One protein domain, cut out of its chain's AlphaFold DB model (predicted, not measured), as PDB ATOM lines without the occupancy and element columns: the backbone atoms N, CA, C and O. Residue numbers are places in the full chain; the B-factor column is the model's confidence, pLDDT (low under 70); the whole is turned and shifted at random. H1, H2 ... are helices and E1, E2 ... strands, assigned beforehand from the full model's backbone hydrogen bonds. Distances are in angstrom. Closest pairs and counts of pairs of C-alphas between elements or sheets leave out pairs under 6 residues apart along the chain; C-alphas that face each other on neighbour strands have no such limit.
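What this domain is: This is residues 129 to 201 of the 479 residues of an uncharacterized protein of Microvirga lotononidis (UniProt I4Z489). A long helix, H1, and a shorter one, H3, make a U, with the small helix H2 at the turn; at the other end a small hairpin of E1 and E2 packs on H1, and its loop sticks out with residues 182 to 187. The 73 printed residues hold H1, H2, H3, E1 and E2 in that order, mostly helix, with one antiparallel sheet, E1 - E2. The whole is only just compact, close to loose, with a radius of gyration of the C-alphas of 13.1 A and spans of 35 by 32 by 20 A.

Where its parts are: Find C-alpha 129 at (148.362, 179.562, 172.791); from there H1 runs through residues 129 to 149, 30.2 A long. H2 is residues 155 to 159, 7.3 A, and H3 residues 161 to 173, 18.4 A. Go on to E1, residues 174 to 176, 6.9 A, and E2, residues 191 to 193, 6.8 A, ending at C-alpha 193 at (139.942, 188.526, 173.604).

How they stand to each other: Look first at H1 and H3, which touch at a steep tilt of 43 degrees, opposite ways; the closest C-alphas, of Leu 145 and Arg 167, are 6.9 A apart. H1 and H2 only just touch, only at the corner, with 3 pairs of C-alphas within 8 A, the closest Ile 148 and Leu 157 at 6.6 A. The closest C-alphas of H1 and E2, of Glu 135 and Trp 193, are 5.5 A apart. In the hairpin E1 and E2, N 175 and O 192 are within hydrogen-bond range at 2.9 A. H1 and H3 have every O i to N i+4 pair within range; H2 has 0 of 1, but 2 of 2 O i to N i+3 pairs.

The domain as a whole: The C-alphas farthest apart, of Lys 129 and Thr 155, are 36.8 A apart. The printed part has no cut. The link E1 to E2 is long, 14 residues; look there for pLDDT under 70, at residues 178 to 189.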
ATOM      1  N   LYS A 129     148.817 180.081 174.095       84.81
ATOM      2  CA  LYS A 129     148.362 179.562 172.791       84.81
ATOM      3  C   LYS A 129     146.848 179.623 172.624       84.81
ATOM      4  O   LYS A 129     146.352 179.905 171.538       84.81
ATOM      5  N   ARG A 130     146.106 179.418 173.716       87.00
ATOM      6  CA  ARG A 130     144.646 179.562 173.737       87.00
ATOM      7  C   ARG A 130     144.233 181.007 173.461       87.00
ATOM      8  O   ARG A 130     143.309 181.219 172.685       87.00
ATOM      9  N   GLN A 131     144.916 181.970 174.074       87.81
ATOM     10  CA  GLN A 131     144.659 183.390 173.859       87.81
ATOM     11  C   GLN A 131     144.960 183.800 172.414       87.81
ATOM     12  O   GLN A 131     144.090 184.368 171.764       87.81
ATOM     13  N   ALA A 132     146.129 183.433 171.882       84.62
ATOM     14  CA  ALA A 132     146.494 183.733 170.496       84.62
ATOM     15  C   ALA A 132     145.481 183.156 169.488       84.62
ATOM     16  O   ALA A 132     145.083 183.831 168.538       84.62
ATOM     17  N   HIS A 133     145.016 181.923 169.724       86.69
ATOM     18  CA  HIS A 133     143.983 181.294 168.903       86.69
ATOM     19  C   HIS A 133     142.631 182.018 169.002       86.69
ATOM     20  O   HIS A 133     141.992 182.265 167.982       86.69
ATOM     21  N   ALA A 134     142.206 182.400 170.210       89.81
ATOM     22  CA  ALA A 134     140.978 183.166 170.406       89.81
ATOM     23  C   ALA A 134     141.040 184.528 169.695       89.81
ATOM     24  O   ALA A 134     140.087 184.910 169.024       89.81
ATOM     25  N   GLU A 135     142.166 185.236 169.780       89.25
ATOM     26  CA  GLU A 135     142.368 186.518 169.099       89.25
ATOM     27  C   GLU A 135     142.387 186.373 167.570       89.25
ATOM     28  O   GLU A 135     141.862 187.245 166.880       89.25
ATOM     29  N   GLN A 136     142.916 185.266 167.031       86.50
ATOM     30  CA  GLN A 136     142.800 184.952 165.602       86.50
ATOM     31  C   GLN A 136     141.337 184.767 165.185       86.50
ATOM     32  O   GLN A 136     140.893 185.426 164.250       86.50
ATOM     33  N   ILE A 137     140.567 183.957 165.922       89.19
ATOM     34  CA  ILE A 137     139.122 183.783 165.680       89.19
ATOM     35  C   ILE A 137     138.401 185.137 165.726       89.19
ATOM     36  O   ILE A 137     137.558 185.431 164.877       89.19
ATOM     37  N   GLY A 138     138.751 185.977 166.704       90.62
ATOM     38  CA  GLY A 138     138.232 187.334 166.832       90.62
ATOM     39  C   GLY A 138     138.474 188.160 165.570       90.62
ATOM     40  O   GLY A 138     137.515 188.714 165.024       90.62
ATOM     41  N   ARG A 139     139.723 188.198 165.078       87.94
ATOM     42  CA  ARG A 139     140.113 188.891 163.834       87.94
ATOM     43  C   ARG A 139     139.331 188.387 162.626       87.94
ATOM     44  O   ARG A 139     138.735 189.201 161.921       87.94
ATOM     45  N   ASP A 140     139.277 187.072 162.434       87.56
ATOM     46  CA  ASP A 140     138.638 186.450 161.271       87.56
ATOM     47  C   ASP A 140     137.151 186.813 161.190       87.56
ATOM     48  O   ASP A 140     136.656 187.268 160.153       87.56
ATOM     49  N   GLY A 141     136.417 186.692 162.300       89.94
ATOM     50  CA  GLY A 141     134.997 187.037 162.274       89.94
ATOM     51  C   GLY A 141     134.718 188.536 162.264       89.94
ATOM     52  O   GLY A 141     133.695 188.946 161.719       89.94
ATOM     53  N   HIS A 142     135.623 189.378 162.773       89.31
ATOM     54  CA  HIS A 142     135.481 190.822 162.597       89.31
ATOM     55  C   HIS A 142     135.627 191.213 161.126       89.31
ATOM     56  O   HIS A 142     134.853 192.034 160.639       89.31
ATOM     57  N   GLN A 143     136.570 190.608 160.397       86.94
ATOM     58  CA  GLN A 143     136.712 190.822 158.956       86.94
ATOM     59  C   GLN A 143     135.426 190.438 158.209       86.94
ATOM     60  O   GLN A 143     134.948 191.204 157.371       86.94
ATOM     61  N   TRP A 144     134.822 189.300 158.559       88.88
ATOM     62  CA  TRP A 144     133.529 188.880 158.011       88.88
ATOM     63  C   TRP A 144     132.405 189.874 158.321       88.88
ATOM     64  O   TRP A 144     131.678 190.290 157.419       88.88
ATOM     65  N   LEU A 145     132.265 190.285 159.584       91.25
ATOM     66  CA  LEU A 145     131.235 191.239 160.001       91.25
ATOM     67  C   LEU A 145     131.421 192.604 159.323       91.25
ATOM     68  O   LEU A 145     130.439 193.195 158.877       91.25
ATOM     69  N   ALA A 146     132.659 193.081 159.180       89.12
ATOM     70  CA  ALA A 146     132.968 194.315 158.462       89.12
ATOM     71  C   ALA A 146     132.574 194.226 156.979       89.12
ATOM     72  O   ALA A 146     131.939 195.144 156.461       89.12
ATOM     73  N   ALA A 147     132.864 193.101 156.315       90.19
ATOM     74  CA  ALA A 147     132.464 192.869 154.929       90.19
ATOM     75  C   ALA A 147     130.933 192.864 154.756       90.19
ATOM     76  O   ALA A 147     130.422 193.452 153.808       90.19
ATOM     77  N   ILE A 148     130.187 192.270 155.697       91.69
ATOM     78  CA  ILE A 148     128.711 192.261 155.686       91.69
ATOM     79  C   ILE A 148     128.123 193.667 155.923       91.69
ATOM     80  O   ILE A 148     127.075 194.026 155.373       91.69
ATOM     81  N   MET A 149     128.782 194.477 156.752       87.38
ATOM     82  CA  MET A 149     128.329 195.827 157.101       87.38
ATOM     83  C   MET A 149     128.784 196.906 156.105       87.38
ATOM     84  O   MET A 149     128.302 198.036 156.190       87.38
ATOM     85  N   ALA A 150     129.651 196.573 155.143       89.81
ATOM     86  CA  ALA A 150     130.162 197.513 154.150       89.81
ATOM     87  C   ALA A 150     129.026 198.164 153.329       89.81
ATOM     88  O   ALA A 150     128.046 197.483 153.009       89.81
ATOM     89  N   PRO A 151     129.133 199.452 152.937       87.88
ATOM     90  CA  PRO A 151     128.068 200.170 152.226       87.88
ATOM     91  C   PRO A 151     127.568 199.481 150.946       87.88
ATOM     92  O   PRO A 151     126.379 199.546 150.658       87.88
ATOM     93  N   GLY A 152     128.451 198.788 150.218       89.75
ATOM     94  CA  GLY A 152     128.118 198.048 148.993       89.75
ATOM     95  C   GLY A 152     127.675 196.594 149.200       89.75
ATOM     96  O   GLY A 152     127.395 195.903 148.224       89.75
ATOM     97  N   ALA A 153     127.633 196.100 150.441       91.06
ATOM     98  CA  ALA A 153     127.206 194.734 150.729       91.06
ATOM     99  C   ALA A 153     125.682 194.587 150.631       91.06
ATOM    100  O   ALA A 153     124.923 195.501 150.958       91.06
ATOM    101  N   ALA A 154     125.224 193.400 150.225       92.81
ATOM    102  CA  ALA A 154     123.803 193.119 150.083       92.81
ATOM    103  C   ALA A 154     123.074 193.257 151.432       92.81
ATOM    104  O   ALA A 154     123.363 192.547 152.396       92.81
ATOM    105  N   THR A 155     122.101 194.167 151.501       90.75
ATOM    106  CA  THR A 155     121.436 194.560 152.755       90.75
ATOM    107  C   THR A 155     120.709 193.407 153.441       90.75
ATOM    108  O   THR A 155     120.644 193.374 154.670       90.75
ATOM    109  N   TRP A 156     120.211 192.424 152.687       93.81
ATOM    110  CA  TRP A 156     119.537 191.245 153.238       93.81
ATOM    111  C   TRP A 156     120.441 190.424 154.175       93.81
ATOM    112  O   TRP A 156     119.937 189.882 155.156       93.81
ATOM    113  N   LEU A 157     121.767 190.406 153.959       92.25
ATOM    114  CA  LEU A 157     122.724 189.701 154.828       92.25
ATOM    115  C   LEU A 157     122.672 190.209 156.275       92.25
ATOM    116  O   LEU A 157     122.813 189.433 157.217       92.25
ATOM    117  N   ARG A 158     122.415 191.508 156.459       89.62
ATOM    118  CA  ARG A 158     122.340 192.161 157.777       89.62
ATOM    119  C   ARG A 158     121.089 191.771 158.564       89.62
ATOM    120  O   ARG A 158     121.057 191.946 159.777       89.62
ATOM    121  N   HIS A 159     120.076 191.247 157.876       90.62
ATOM    122  CA  HIS A 159     118.795 190.855 158.459       90.62
ATOM    123  C   HIS A 159     118.721 189.352 158.763       90.62
ATOM    124  O   HIS A 159     117.724 188.888 159.311       90.62
ATOM    125  N   ILE A 160     119.763 188.575 158.435       93.31
ATOM    126  CA  ILE A 160     119.814 187.150 158.774       93.31
ATOM    127  C   ILE A 160     119.978 187.008 160.297       93.31
ATOM    128  O   ILE A 160     120.972 187.500 160.842       93.31
ATOM    129  N   PRO A 161     119.098 186.265 160.996       89.88
ATOM    130  CA  PRO A 161     119.191 186.096 162.449       89.88
ATOM    131  C   PRO A 161     120.544 185.550 162.923       89.88
ATOM    132  O   PRO A 161     121.101 186.027 163.907       89.88
ATOM    133  N   ALA A 162     121.130 184.603 162.182       90.00
ATOM    134  CA  ALA A 162     122.450 184.056 162.491       90.00
ATOM    135  C   ALA A 162     123.569 185.116 162.440       90.00
ATOM    136  O   ALA A 162     124.485 185.069 163.257       90.00
ATOM    137  N   VAL A 163     123.484 186.096 161.533       91.94
ATOM    138  CA  VAL A 163     124.448 187.208 161.444       91.94
ATOM    139  C   VAL A 163     124.267 188.173 162.616       91.94
ATOM    140  O   VAL A 163     125.256 188.645 163.178       91.94
ATOM    141  N   ALA A 164     123.026 188.429 163.037       89.62
ATOM    142  CA  ALA A 164     122.748 189.229 164.230       89.62
ATOM    143  C   ALA A 164     123.327 188.573 165.498       89.62
ATOM    144  O   ALA A 164     124.033 189.234 166.264       89.62
ATOM    145  N   VAL A 165     123.118 187.261 165.670       91.00
ATOM    146  CA  VAL A 165     123.714 186.478 166.766       91.00
ATOM    147  C   VAL A 165     125.240 186.517 166.693       91.00
ATOM    148  O   VAL A 165     125.889 186.776 167.704       91.00
ATOM    149  N   LEU A 166     125.828 186.329 165.506       91.75
ATOM    150  CA  LEU A 166     127.276 186.411 165.304       91.75
ATOM    151  C   LEU A 166     127.826 187.770 165.755       91.75
ATOM    152  O   LEU A 166     128.792 187.829 166.511       91.75
ATOM    153  N   ARG A 167     127.175 188.871 165.369       91.06
ATOM    154  CA  ARG A 167     127.571 190.223 165.786       91.06
ATOM    155  C   ARG A 167     127.546 190.382 167.308       91.06
ATOM    156  O   ARG A 167     128.502 190.907 167.875       91.06
ATOM    157  N   GLN A 168     126.490 189.915 167.972       91.19
ATOM    158  CA  GLN A 168     126.383 189.952 169.434       91.19
ATOM    159  C   GLN A 168     127.472 189.101 170.101       91.19
ATOM    160  O   GLN A 168     128.110 189.548 171.054       91.19
ATOM    161  N   VAL A 169     127.748 187.911 169.554       92.81
ATOM    162  CA  VAL A 169     128.812 187.015 170.027       92.81
ATOM    163  C   VAL A 169     130.198 187.646 169.882       92.81
ATOM    164  O   VAL A 169     131.057 187.433 170.740       92.81
ATOM    165  N   TRP A 170     130.427 188.443 168.840       92.69
ATOM    166  CA  TRP A 170     131.689 189.158 168.672       92.69
ATOM    167  C   TRP A 170     131.825 190.307 169.665       92.69
ATOM    168  O   TRP A 170     132.834 190.387 170.361       92.69
ATOM    169  N   LEU A 171     130.787 191.137 169.802       90.38
ATOM    170  CA  LEU A 171     130.780 192.246 170.758       90.38
ATOM    171  C   LEU A 171     130.959 191.768 172.205       90.38
ATOM    172  O   LEU A 171     131.675 192.411 172.968       90.38
ATOM    173  N   GLN A 172     130.346 190.643 172.589       92.06
ATOM    174  CA  GLN A 172     130.448 190.122 173.956       92.06
ATOM    175  C   GLN A 172     131.814 189.493 174.273       92.06
ATOM    176  O   GLN A 172     132.165 189.425 175.444       92.06
ATOM    177  N   ASN A 173     132.559 188.991 173.275       92.31
ATOM    178  CA  ASN A 173     133.796 188.226 173.501       92.31
ATOM    179  C   ASN A 173     135.068 188.974 173.099       92.31
ATOM    180  O   ASN A 173     136.146 188.580 173.533       92.31
ATOM    181  N   PHE A 174     134.984 190.016 172.276       92.62
ATOM    182  CA  PHE A 174     136.159 190.680 171.719       92.62
ATOM    183  C   PHE A 174     136.081 192.196 171.883       92.62
ATOM    184  O   PHE A 174     135.005 192.793 171.825       92.62
ATOM    185  N   CYS A 175     137.241 192.814 172.091       89.88
ATOM    186  CA  CYS A 175     137.408 194.259 172.202       89.88
ATOM    187  C   CYS A 175     138.267 194.772 171.042       89.88
ATOM    188  O   CYS A 175     139.279 194.156 170.694       89.88
ATOM    189  N   LEU A 176     137.878 195.914 170.472       85.44
ATOM    190  CA  LEU A 176     138.683 196.654 169.504       85.44
ATOM    191  C   LEU A 176     139.605 197.610 170.261       85.44
ATOM    192  O   LEU A 176     139.135 198.415 171.059       85.44
ATOM    193  N   LEU A 177     140.915 197.508 170.033       76.44
ATOM    194  CA  LEU A 177     141.911 198.354 170.703       76.44
ATOM    195  C   LEU A 177     142.206 199.660 169.943       76.44
ATOM    196  O   LEU A 177     142.892 200.529 170.472       76.44
ATOM    197  N   SER A 178     141.702 199.818 168.715       63.00
ATOM    198  CA  SER A 178     141.805 201.060 167.944       63.00
ATOM    199  C   SER A 178     140.695 201.160 166.895       63.00
ATOM    200  O   SER A 178     140.444 200.192 166.179       63.00
ATOM    201  N   GLU A 179     140.071 202.338 166.786       51.31
ATOM    202  CA  GLU A 179     139.234 202.746 165.643       51.31
ATOM    203  C   GLU A 179     140.041 203.485 164.556       51.31
ATOM    204  O   GLU A 179     139.450 204.027 163.624       51.31
ATOM    205  N   ALA A 180     141.376 203.573 164.672       44.41
ATOM    206  CA  ALA A 180     142.171 204.410 163.777       44.41
ATOM    207  C   ALA A 180     141.904 204.041 162.305       44.41
ATOM    208  O   ALA A 180     141.932 202.852 161.962       44.41
ATOM    209  N   PRO A 181     141.650 205.038 161.432       45.34
ATOM    210  CA  PRO A 181     141.391 204.778 160.028       45.34
ATOM    211  C   PRO A 181     142.589 204.017 159.457       45.34
ATOM    212  O   PRO A 181     143.733 204.327 159.816       45.34
ATOM    213  N   PRO A 182     142.362 203.018 158.591       48.09
ATOM    214  CA  PRO A 182     143.446 202.257 158.012       48.09
ATOM    215  C   PRO A 182     144.331 203.221 157.218       48.09
ATOM    216  O   PRO A 182     144.013 203.589 156.094       48.09
ATOM    217  N   ALA A 183     145.482 203.609 157.778       48.06
ATOM    218  CA  ALA A 183     146.537 204.283 157.019       48.06
ATOM    219  C   ALA A 183     147.052 203.386 155.873       48.06
ATOM    220  O   ALA A 183     147.779 203.845 154.994       48.06
ATOM    221  N   ARG A 184     146.665 202.099 155.878       49.94
ATOM    222  CA  ARG A 184     146.824 201.130 154.794       49.94
ATOM    223  C   ARG A 184     145.578 200.236 154.712       49.94
ATOM    224  O   ARG A 184     145.214 199.688 155.751       49.94
ATOM    225  N   PRO A 185     144.984 200.007 153.522       48.66
ATOM    226  CA  PRO A 185     143.803 199.148 153.322       48.66
ATOM    227  C   PRO A 185     143.928 197.715 153.871       48.66
ATOM    228  O   PRO A 185     142.929 197.018 154.007       48.66
ATOM    229  N   GLU A 186     145.149 197.277 154.184       51.38
ATOM    230  CA  GLU A 186     145.494 195.915 154.602       51.38
ATOM    231  C   GLU A 186     145.738 195.765 156.117       51.38
ATOM    232  O   GLU A 186     145.996 194.663 156.598       51.38
ATOM    233  N   ALA A 187     145.681 196.852 156.897       56.66
ATOM    234  CA  ALA A 187     145.916 196.781 158.338       56.66
ATOM    235  C   ALA A 187     144.682 196.213 159.064       56.66
ATOM    236  O   ALA A 187     143.671 196.894 159.232       56.66
ATOM    237  N   LEU A 188     144.772 194.952 159.498       58.22
ATOM    238  CA  LEU A 188     143.739 194.309 160.313       58.22
ATOM    239  C   LEU A 188     143.568 195.046 161.654       58.22
ATOM    240  O   LEU A 188     144.568 195.424 162.273       58.22
ATOM    241  N   PRO A 189     142.327 195.222 162.142       66.56
ATOM    242  CA  PRO A 189     142.087 195.850 163.432       66.56
ATOM    243  C   PRO A 189     142.724 195.026 164.550       66.56
ATOM    244  O   PRO A 189     142.681 193.790 164.547       66.56
ATOM    245  N   LEU A 190     143.302 195.718 165.531       78.94
ATOM    246  CA  LEU A 190     143.878 195.059 166.692       78.94
ATOM    247  C   LEU A 190     142.740 194.595 167.613       78.94
ATOM    248  O   LEU A 190     142.101 195.401 168.292       78.94
ATOM    249  N   ILE A 191     142.488 193.286 167.601       86.56
ATOM    250  CA  ILE A 191     141.450 192.631 168.404       86.56
ATOM    251  C   ILE A 191     142.075 191.953 169.611       86.56
ATOM    252  O   ILE A 191     143.052 191.219 169.477       86.56
ATOM    253  N   ARG A 192     141.459 192.156 170.774       89.75
ATOM    254  CA  ARG A 192     141.783 191.448 172.012       89.75
ATOM    255  C   ARG A 192     140.618 190.567 172.443       89.75
ATOM    256  O   ARG A 192     139.459 190.973 172.347       89.75
ATOM    257  N   TRP A 193     140.929 189.373 172.940       92.12
ATOM    258  CA  TRP A 193     139.942 188.526 173.604       92.12
ATOM    259  C   TRP A 193     139.582 189.130 174.964       92.12
ATOM    260  O   TRP A 193     140.461 189.412 175.775       92.12
ATOM    261  N   ARG A 194     138.291 189.381 175.182       92.12
ATOM    262  CA  ARG A 194     137.775 190.075 176.360       92.12
ATOM    263  C   ARG A 194     138.029 189.264 177.630       92.12
ATOM    264  O   ARG A 194     137.851 188.046 177.647       92.12
ATOM    265  N   THR A 195     138.387 189.960 178.699       90.12
ATOM    266  CA  THR A 195     138.618 189.403 180.031       90.12
ATOM    267  C   THR A 195     137.766 190.120 181.078       90.12
ATOM    268  O   THR A 195     137.037 191.067 180.776       90.12
ATOM    269  N   ASP A 196     137.877 189.689 182.335       86.00
ATOM    270  CA  ASP A 196     137.202 190.340 183.464       86.00
ATOM    271  C   ASP A 196     137.601 191.819 183.622       86.00
ATOM    272  O   ASP A 196     136.825 192.596 184.174       86.00
ATOM    273  N   GLN A 197     138.776 192.229 183.119       86.62
ATOM    274  CA  GLN A 197     139.236 193.622 183.183       86.62
ATOM    275  C   GLN A 197     138.375 194.561 182.335       86.62
ATOM    276  O   GLN A 197     138.099 195.683 182.746       86.62
ATOM    277  N   GLU A 198     137.947 194.107 181.157       87.50
ATOM    278  CA  GLU A 198     137.076 194.880 180.274       87.50
ATOM    279  C   GLU A 198     135.590 194.748 180.648       87.50
ATOM    280  O   GLU A 198     134.761 195.532 180.185       87.50
ATOM    281  N   GLY A 199     135.255 193.768 181.493       86.06
ATOM    282  CA  GLY A 199     133.900 193.483 181.945       86.06
ATOM    283  C   GLY A 199     133.041 192.797 180.880       86.06
ATOM    284  O   GLY A 199     133.157 193.036 179.676       86.06
ATOM    285  N   PHE A 200     132.124 191.940 181.323       87.50
ATOM    286  CA  PHE A 200     131.175 191.253 180.447       87.50
ATOM    287  C   PHE A 200     129.787 191.896 180.524       87.50
ATOM    288  O   PHE A 200     129.426 192.446 181.570       87.50
ATOM    289  N   PRO A 201     128.984 191.831 179.445       87.25
ATOM    290  CA  PRO A 201     127.574 192.185 179.529       87.25
ATOM    291  C   PRO A 201     126.864 191.345 180.607       87.25
ATOM    292  O   PRO A 201     127.287 190.220 180.883       87.25
TER     293      PRO A 201